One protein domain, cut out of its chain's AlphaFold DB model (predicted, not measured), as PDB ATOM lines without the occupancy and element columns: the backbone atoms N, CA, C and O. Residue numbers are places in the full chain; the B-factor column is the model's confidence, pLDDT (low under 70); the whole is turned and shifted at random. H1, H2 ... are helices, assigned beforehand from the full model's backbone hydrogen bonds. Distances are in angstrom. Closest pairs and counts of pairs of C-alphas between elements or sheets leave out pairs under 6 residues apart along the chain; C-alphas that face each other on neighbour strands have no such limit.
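This is residues 2 to 61 of the 173 residues of the protein "Replicative DNA helicase" of Neisseria gonorrhoeae (UniProt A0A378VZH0). After a first stretch, residues 2 to 9, that folds back beside H1, the helix H1 crosses one side of a helical hairpin made of H2 and H3. The printed part has 60 residues with three named helices, H1, H2 and H3 in that order, and no named strand; the class is all helix. It is compact, with a radius of gyration of the C-alphas of 10.7 A, and rounded, spanning 27 by 25 by 23 A.

H1, residues 10 to 24, touches H2, residues 31 to 40, about perpendicular at 77 degrees; their closest C-alphas, of Ser 18 and Val 34, are 6.2 A apart. H2 touches H3, residues 49 to 59, in a hairpin with a shallow tilt of 25 degrees, opposite ways; their closest C-alphas, of Val 31 and Leu 53, are 6.4 A apart. H1 and H3 are only just apart, their closest C-alphas at 8.5 A. In H1, H2 and H3 every O i to N i+4 pair is within hydrogen-bond range.

H1 begins at C-alpha 10 (118.519, 120.689, 118.448) and is 21.1 A long. H2 measures 14.2 A. H3, 15.9 A, ends at C-alpha 59 (136.220, 123.208, 112.431).

The C-alphas farthest apart, of Glu 42 and Pro 61, are 28.9 A apart. The printed part has no cut, and both links between helices are short. Residue 61 is under pLDDT 70.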
ATOM      1  N   VAL A   2     120.795 136.490 115.451       76.81
ATOM      2  CA  VAL A   2     120.370 135.079 115.369       76.81
ATOM      3  C   VAL A   2     119.927 134.620 116.759       76.81
ATOM      4  O   VAL A   2     120.558 135.010 117.741       76.81
ATOM      5  N   SER A   3     118.861 133.826 116.851       81.12
ATOM      6  CA  SER A   3     118.400 133.198 118.098       81.12
ATOM      7  C   SER A   3     118.648 131.685 118.093       81.12
ATOM      8  O   SER A   3     118.896 131.085 117.048       81.12
ATOM      9  N   GLY A   4     118.548 131.033 119.258       81.25
ATOM     10  CA  GLY A   4     118.684 129.572 119.347       81.25
ATOM     11  C   GLY A   4     117.686 128.817 118.458       81.25
ATOM     12  O   GLY A   4     118.010 127.763 117.928       81.25
ATOM     13  N   GLU A   5     116.499 129.378 118.220       82.69
ATOM     14  CA  GLU A   5     115.462 128.776 117.371       82.69
ATOM     15  C   GLU A   5     115.794 128.831 115.872       82.69
ATOM     16  O   GLU A   5     115.259 128.041 115.088       82.69
ATOM     17  N   ASP A   6     116.725 129.705 115.477       84.06
ATOM     18  CA  ASP A   6     117.184 129.807 114.093       84.06
ATOM     19  C   ASP A   6     118.042 128.615 113.660       84.06
ATOM     20  O   ASP A   6     118.202 128.360 112.460       84.06
ATOM     21  N   PHE A   7     118.566 127.838 114.608       87.31
ATOM     22  CA  PHE A   7     119.300 126.622 114.300       87.31
ATOM     23  C   PHE A   7     118.338 125.467 114.019       87.31
ATOM     24  O   PHE A   7     117.362 125.230 114.730       87.31
ATOM     25  N   TYR A   8     118.609 124.715 112.956       86.06
ATOM     26  CA  TYR A   8     117.791 123.553 112.609       86.06
ATOM     27  C   TYR A   8     117.998 122.397 113.595       86.06
ATOM     28  O   TYR A   8     117.039 121.787 114.052       86.06
ATOM     29  N   ARG A   9     119.262 122.130 113.934       88.19
ATOM     30  CA  ARG A   9     119.676 121.040 114.818       88.19
ATOM     31  C   ARG A   9     119.437 121.397 116.277       88.19
ATOM     32  O   ARG A   9     119.834 122.483 116.699       88.19
ATOM     33  N   HIS A  10     118.819 120.488 117.030       89.12
ATOM     34  CA  HIS A  10     118.519 120.689 118.448       89.12
ATOM     35  C   HIS A  10     119.795 120.946 119.253       89.12
ATOM     36  O   HIS A  10     119.850 121.888 120.039       89.12
ATOM     37  N   GLU A  11     120.849 120.190 118.957       90.88
ATOM     38  CA  GLU A  11     122.159 120.285 119.594       90.88
ATOM     39  C   GLU A  11     122.727 121.709 119.472       90.88
ATOM     40  O   GLU A  11     123.188 122.303 120.443       90.88
ATOM     41  N   HIS A  12     122.605 122.318 118.287       90.81
ATOM     42  CA  HIS A  12     123.056 123.694 118.041       90.81
ATOM     43  C   HIS A  12     122.223 124.729 118.796       90.81
ATOM     44  O   HIS A  12     122.771 125.749 119.214       90.81
ATOM     45  N   ARG A  13     120.926 124.471 119.017       91.88
ATOM     46  CA  ARG A  13     120.077 125.350 119.837       91.88
ATOM     47  C   ARG A  13     120.556 125.373 121.283       91.88
ATOM     48  O   ARG A  13     120.676 126.454 121.858       91.88
ATOM     49  N   LEU A  14     120.835 124.194 121.849       91.50
ATOM     50  CA  LEU A  14     121.316 124.041 123.225       91.50
ATOM     51  C   LEU A  14     122.648 124.773 123.417       91.50
ATOM     52  O   LEU A  14     122.779 125.596 124.325       91.50
ATOM     53  N   ILE A  15     123.596 124.546 122.503       91.12
ATOM     54  CA  ILE A  15     124.922 125.175 122.530       91.12
ATOM     55  C   ILE A  15     124.800 126.700 122.430       91.12
ATOM     56  O   ILE A  15     125.344 127.421 123.265       91.12
ATOM     57  N   PHE A  16     124.048 127.215 121.451       91.12
ATOM     58  CA  PHE A  16     123.892 128.660 121.267       91.12
ATOM     59  C   PHE A  16     123.203 129.332 122.462       91.12
ATOM     60  O   PHE A  16     123.578 130.437 122.865       91.12
ATOM     61  N   ARG A  17     122.209 128.665 123.060       91.38
ATOM     62  CA  ARG A  17     121.535 129.150 124.269       91.38
ATOM     63  C   ARG A  17     122.503 129.227 125.448       91.38
ATOM     64  O   ARG A  17     122.503 130.241 126.140       91.38
ATOM     65  N   SER A  18     123.329 128.200 125.651       91.06
ATOM     66  CA  SER A  18     124.349 128.187 126.706       91.06
ATOM     67  C   SER A  18     125.370 129.317 126.514       91.06
ATOM     68  O   SER A  18     125.596 130.105 127.431       91.06
ATOM     69  N   ILE A  19     125.872 129.508 125.288       90.06
ATOM     70  CA  ILE A  19     126.768 130.625 124.940       90.06
ATOM     71  C   ILE A  19     126.112 131.976 125.251       90.06
ATOM     72  O   ILE A  19     126.711 132.825 125.907       90.06
ATOM     73  N   THR A  20     124.865 132.176 124.818       89.50
ATOM     74  CA  THR A  20     124.133 133.433 125.043       89.50
ATOM     75  C   THR A  20     123.939 133.705 126.535       89.50
ATOM     76  O   THR A  20     124.109 134.833 126.989       89.50
ATOM     77  N   LYS A  21     123.615 132.666 127.313       89.88
ATOM     78  CA  LYS A  21     123.470 132.751 128.768       89.88
ATOM     79  C   LYS A  21     124.780 133.168 129.438       89.88
ATOM     80  O   LYS A  21     124.770 134.117 130.213       89.88
ATOM     81  N   LEU A  22     125.896 132.520 129.102       89.69
ATOM     82  CA  LEU A  22     127.214 132.851 129.654       89.69
ATOM     83  C   LEU A  22     127.618 134.297 129.335       89.69
ATOM     84  O   LEU A  22     128.047 135.020 130.231       89.69
ATOM     85  N   ILE A  23     127.398 134.745 128.094       87.94
ATOM     86  CA  ILE A  23     127.679 136.128 127.681       87.94
ATOM     87  C   ILE A  23     126.814 137.124 128.468       87.94
ATOM     88  O   ILE A  23     127.329 138.136 128.940       87.94
ATOM     89  N   ASN A  24     125.525 136.830 128.666       88.62
ATOM     90  CA  ASN A  24     124.632 137.673 129.467       88.62
ATOM     91  C   ASN A  24     125.048 137.729 130.946       88.62
ATOM     92  O   ASN A  24     124.894 138.761 131.594       88.62
ATOM     93  N   GLU A  25     125.618 136.645 131.472       91.44
ATOM     94  CA  GLU A  25     126.211 136.578 132.814       91.44
ATOM     95  C   GLU A  25     127.603 137.242 132.889       91.44
ATOM     96  O   GLU A  25     128.253 137.185 133.932       91.44
ATOM     97  N   SER A  26     128.081 137.880 131.810       89.88
ATOM     98  CA  SER A  26     129.437 138.447 131.698       89.88
ATOM     99  C   SER A  26     130.554 137.424 131.943       89.88
ATOM    100  O   SER A  26     131.654 137.771 132.379       89.88
ATOM    101  N   ARG A  27     130.280 136.148 131.659       85.25
ATOM    102  CA  ARG A  27     131.248 135.052 131.729       85.25
ATOM    103  C   ARG A  27     131.798 134.764 130.329       85.25
ATOM    104  O   ARG A  27     131.052 134.852 129.351       85.25
ATOM    105  N   PRO A  28     133.089 134.413 130.201       86.44
ATOM    106  CA  PRO A  28     133.632 133.975 128.923       86.44
ATOM    107  C   PRO A  28     132.899 132.714 128.446       86.44
ATOM    108  O   PRO A  28     132.544 131.859 129.255       86.44
ATOM    109  N   ALA A  29     132.659 132.633 127.137       87.19
ATOM    110  CA  ALA A  29     132.045 131.485 126.477       87.19
ATOM    111  C   ALA A  29     133.105 130.753 125.642       87.19
ATOM    112  O   ALA A  29     133.230 130.954 124.434       87.19
ATOM    113  N   ASP A  30     133.899 129.935 126.319       88.44
ATOM    114  CA  ASP A  30     134.844 128.984 125.734       88.44
ATOM    115  C   ASP A  30     134.298 127.546 125.822       88.44
ATOM    116  O   ASP A  30     133.243 127.285 126.399       88.44
ATOM    117  N   VAL A  31     135.009 126.588 125.223       89.62
ATOM    118  CA  VAL A  31     134.564 125.184 125.162       89.62
ATOM    119  C   VAL A  31     134.356 124.581 126.557       89.62
ATOM    120  O   VAL A  31     133.418 123.807 126.743       89.62
ATOM    121  N   ILE A  32     135.190 124.945 127.534       89.94
ATOM    122  CA  ILE A  32     135.143 124.395 128.894       89.94
ATOM    123  C   ILE A  32     133.944 124.983 129.639       89.94
ATOM    124  O   ILE A  32     133.121 124.251 130.176       89.94
ATOM    125  N   THR A  33     133.789 126.304 129.608       91.50
ATOM    126  CA  THR A  33     132.678 127.002 130.276       91.50
ATOM    127  C   THR A  33     131.311 126.633 129.697       91.50
ATOM    128  O   THR A  33     130.345 126.486 130.450       91.50
ATOM    129  N   VAL A  34     131.217 126.424 128.379       92.06
ATOM    130  CA  VAL A  34     129.998 125.922 127.724       92.06
ATOM    131  C   VAL A  34     129.720 124.471 128.117       92.06
ATOM    132  O   VAL A  34     128.576 124.137 128.427       92.06
ATOM    133  N   GLN A  35     130.741 123.609 128.156       92.88
ATOM    134  CA  GLN A  35     130.584 122.233 128.633       92.88
ATOM    135  C   GLN A  35     130.080 122.206 130.082       92.88
ATOM    136  O   GLN A  35     129.133 121.481 130.373       92.88
ATOM    137  N   GLU A  36     130.673 122.995 130.977       92.00
ATOM    138  CA  GLU A  36     130.264 123.077 132.381       92.00
ATOM    139  C   GLU A  36     128.802 123.520 132.531       92.00
ATOM    140  O   GLU A  36     128.059 122.930 133.317       92.00
ATOM    141  N   ASP A  37     128.361 124.535 131.778       93.19
ATOM    142  CA  ASP A  37     126.965 124.984 131.826       93.19
ATOM    143  C   ASP A  37     126.003 123.922 131.279       93.19
ATOM    144  O   ASP A  37     124.981 123.658 131.912       93.19
ATOM    145  N   LEU A  38     126.338 123.268 130.161       93.12
ATOM    146  CA  LEU A  38     125.533 122.174 129.605       93.12
ATOM    147  C   LEU A  38     125.472 120.970 130.549       93.12
ATOM    148  O   LEU A  38     124.411 120.373 130.718       93.12
ATOM    149  N   GLN A  39     126.581 120.621 131.198       93.50
ATOM    150  CA  GLN A  39     126.643 119.518 132.153       93.50
ATOM    151  C   GLN A  39     125.820 119.814 133.406       93.50
ATOM    152  O   GLN A  39     125.081 118.950 133.871       93.50
ATOM    153  N   ARG A  40     125.891 121.046 133.924       93.19
ATOM    154  CA  ARG A  40     125.087 121.496 135.068       93.19
ATOM    155  C   ARG A  40     123.584 121.427 134.795       93.19
ATOM    156  O   ARG A  40     122.818 121.221 135.731       93.19
ATOM    157  N   ASN A  41     123.176 121.605 133.541       91.25
ATOM    158  CA  ASN A  41     121.777 121.523 133.131       91.25
ATOM    159  C   ASN A  41     121.371 120.109 132.661       91.25
ATOM    160  O   ASN A  41     120.249 119.950 132.199       91.25
ATOM    161  N   GLU A  42     122.256 119.107 132.752       93.06
ATOM    162  CA  GLU A  42     122.041 117.733 132.252       93.06
ATOM    163  C   GLU A  42     121.806 117.642 130.725       93.06
ATOM    164  O   GLU A  42     121.220 116.694 130.211       93.06
ATOM    165  N   GLU A  43     122.311 118.618 129.967       93.25
ATOM    166  CA  GLU A  43     122.087 118.762 128.521       93.25
ATOM    167  C   GLU A  43     123.314 118.412 127.669       93.25
ATOM    168  O   GLU A  43     123.233 118.427 126.441       93.25
ATOM    169  N   LEU A  44     124.456 118.089 128.289       91.12
ATOM    170  CA  LEU A  44     125.716 117.831 127.578       91.12
ATOM    171  C   LEU A  44     125.592 116.696 126.553       91.12
ATOM    172  O   LEU A  44     126.009 116.853 125.406       91.12
ATOM    173  N   GLU A  45     124.973 115.583 126.940       91.81
ATOM    174  CA  GLU A  45     124.754 114.443 126.042       91.81
ATOM    175  C   GLU A  45     123.775 114.797 124.913       91.81
ATOM    176  O   GLU A  45     124.013 114.477 123.749       91.81
ATOM    177  N   ALA A  46     122.714 115.550 125.223       90.50
ATOM    178  CA  ALA A  46     121.752 116.031 124.230       90.50
ATOM    179  C   ALA A  46     122.371 117.037 123.241       90.50
ATOM    180  O   ALA A  46     121.904 117.163 122.110       90.50
ATOM    181  N   ALA A  47     123.437 117.734 123.643       88.81
ATOM    182  CA  ALA A  47     124.218 118.621 122.789       88.81
ATOM    183  C   ALA A  47     125.265 117.885 121.928       88.81
ATOM    184  O   ALA A  47     125.953 118.534 121.142       88.81
ATOM    185  N   GLY A  48     125.380 116.555 122.038       88.44
ATOM    186  CA  GLY A  48     126.339 115.734 121.289       88.44
ATOM    187  C   GLY A  48     127.627 115.401 122.049       88.44
ATOM    188  O   GLY A  48     128.526 114.787 121.475       88.44
ATOM    189  N   GLY A  49     127.725 115.781 123.326       91.44
ATOM    190  CA  GLY A  49     128.867 115.484 124.185       91.44
ATOM    191  C   GLY A  49     130.066 116.417 123.989       91.44
ATOM    192  O   GLY A  49     130.102 117.287 123.116       91.44
ATOM    193  N   PHE A  50     131.084 116.227 124.827       89.62
ATOM    194  CA  PHE A  50     132.270 117.089 124.858       89.62
ATOM    195  C   PHE A  50     133.091 117.045 123.555       89.62
ATOM    196  O   PHE A  50     133.490 118.088 123.037       89.62
ATOM    197  N   GLU A  51     133.268 115.857 122.974       90.25
ATOM    198  CA  GLU A  51     133.957 115.658 121.687       90.25
ATOM    199  C   GLU A  51     133.324 116.478 120.552       90.25
ATOM    200  O   GLU A  51     134.020 117.038 119.697       90.25
ATOM    201  N   TYR A  52     131.995 116.616 120.558       90.19
ATOM    202  CA  TYR A  52     131.293 117.406 119.553       90.19
ATOM    203  C   TYR A  52     131.592 118.903 119.684       90.19
ATOM    204  O   TYR A  52     131.815 119.576 118.675       90.19
ATOM    205  N   LEU A  53     131.677 119.422 120.913       87.31
ATOM    206  CA  LEU A  53     132.054 120.816 121.168       87.31
ATOM    207  C   LEU A  53     133.483 121.111 120.697       87.31
ATOM    208  O   LEU A  53     133.715 122.132 120.047       87.31
ATOM    209  N   ILE A  54     134.426 120.200 120.960       86.88
ATOM    210  CA  ILE A  54     135.810 120.309 120.467       86.88
ATOM    211  C   ILE A  54     135.830 120.325 118.940       86.88
ATOM    212  O   ILE A  54     136.462 121.189 118.331       86.88
ATOM    213  N   THR A  55     135.102 119.399 118.317       87.69
ATOM    214  CA  THR A  55     135.015 119.295 116.858       87.69
ATOM    215  C   THR A  55     134.467 120.585 116.246       87.69
ATOM    216  O   THR A  55     134.981 121.051 115.229       87.69
ATOM    217  N   LEU A  56     133.453 121.203 116.860       85.69
ATOM    218  CA  LEU A  56     132.926 122.496 116.419       85.69
ATOM    219  C   LEU A  56     133.967 123.612 116.559       85.69
ATOM    220  O   LEU A  56     134.143 124.395 115.625       85.69
ATOM    221  N   ALA A  57     134.688 123.667 117.679       83.81
ATOM    222  CA  ALA A  57     135.720 124.674 117.910       83.81
ATOM    223  C   ALA A  57     136.884 124.561 116.910       83.81
ATOM    224  O   ALA A  57     137.369 125.574 116.415       83.81
ATOM    225  N   GLN A  58     137.297 123.339 116.564       83.00
ATOM    226  CA  GLN A  58     138.386 123.087 115.614       83.00
ATOM    227  C   GLN A  58     137.983 123.327 114.153       83.00
ATOM    228  O   GLN A  58     138.796 123.791 113.357       83.00
ATOM    229  N   ASN A  59     136.732 123.028 113.793       79.81
ATOM    230  CA  ASN A  59     136.220 123.208 112.431       79.81
ATOM    231  C   ASN A  59     135.683 124.616 112.155       79.81
ATOM    232  O   ASN A  59     135.216 124.876 111.048       79.81
ATOM    233  N   THR A  60     135.724 125.522 113.135       71.31
ATOM    234  CA  THR A  60     135.335 126.918 112.933       71.31
ATOM    235  C   THR A  60     136.557 127.705 112.444       71.31
ATOM    236  O   THR A  60     137.453 127.988 113.239       71.31
ATOM    237  N   PRO A  61     136.642 128.060 111.144       66.12
ATOM    238  CA  PRO A  61     137.712 128.919 110.644       66.12
ATOM    239  C   PRO A  61     137.586 130.342 111.217       66.12
ATOM    240  O   PRO A  61     136.690 130.645 112.001       66.12
TER     241      PRO A  61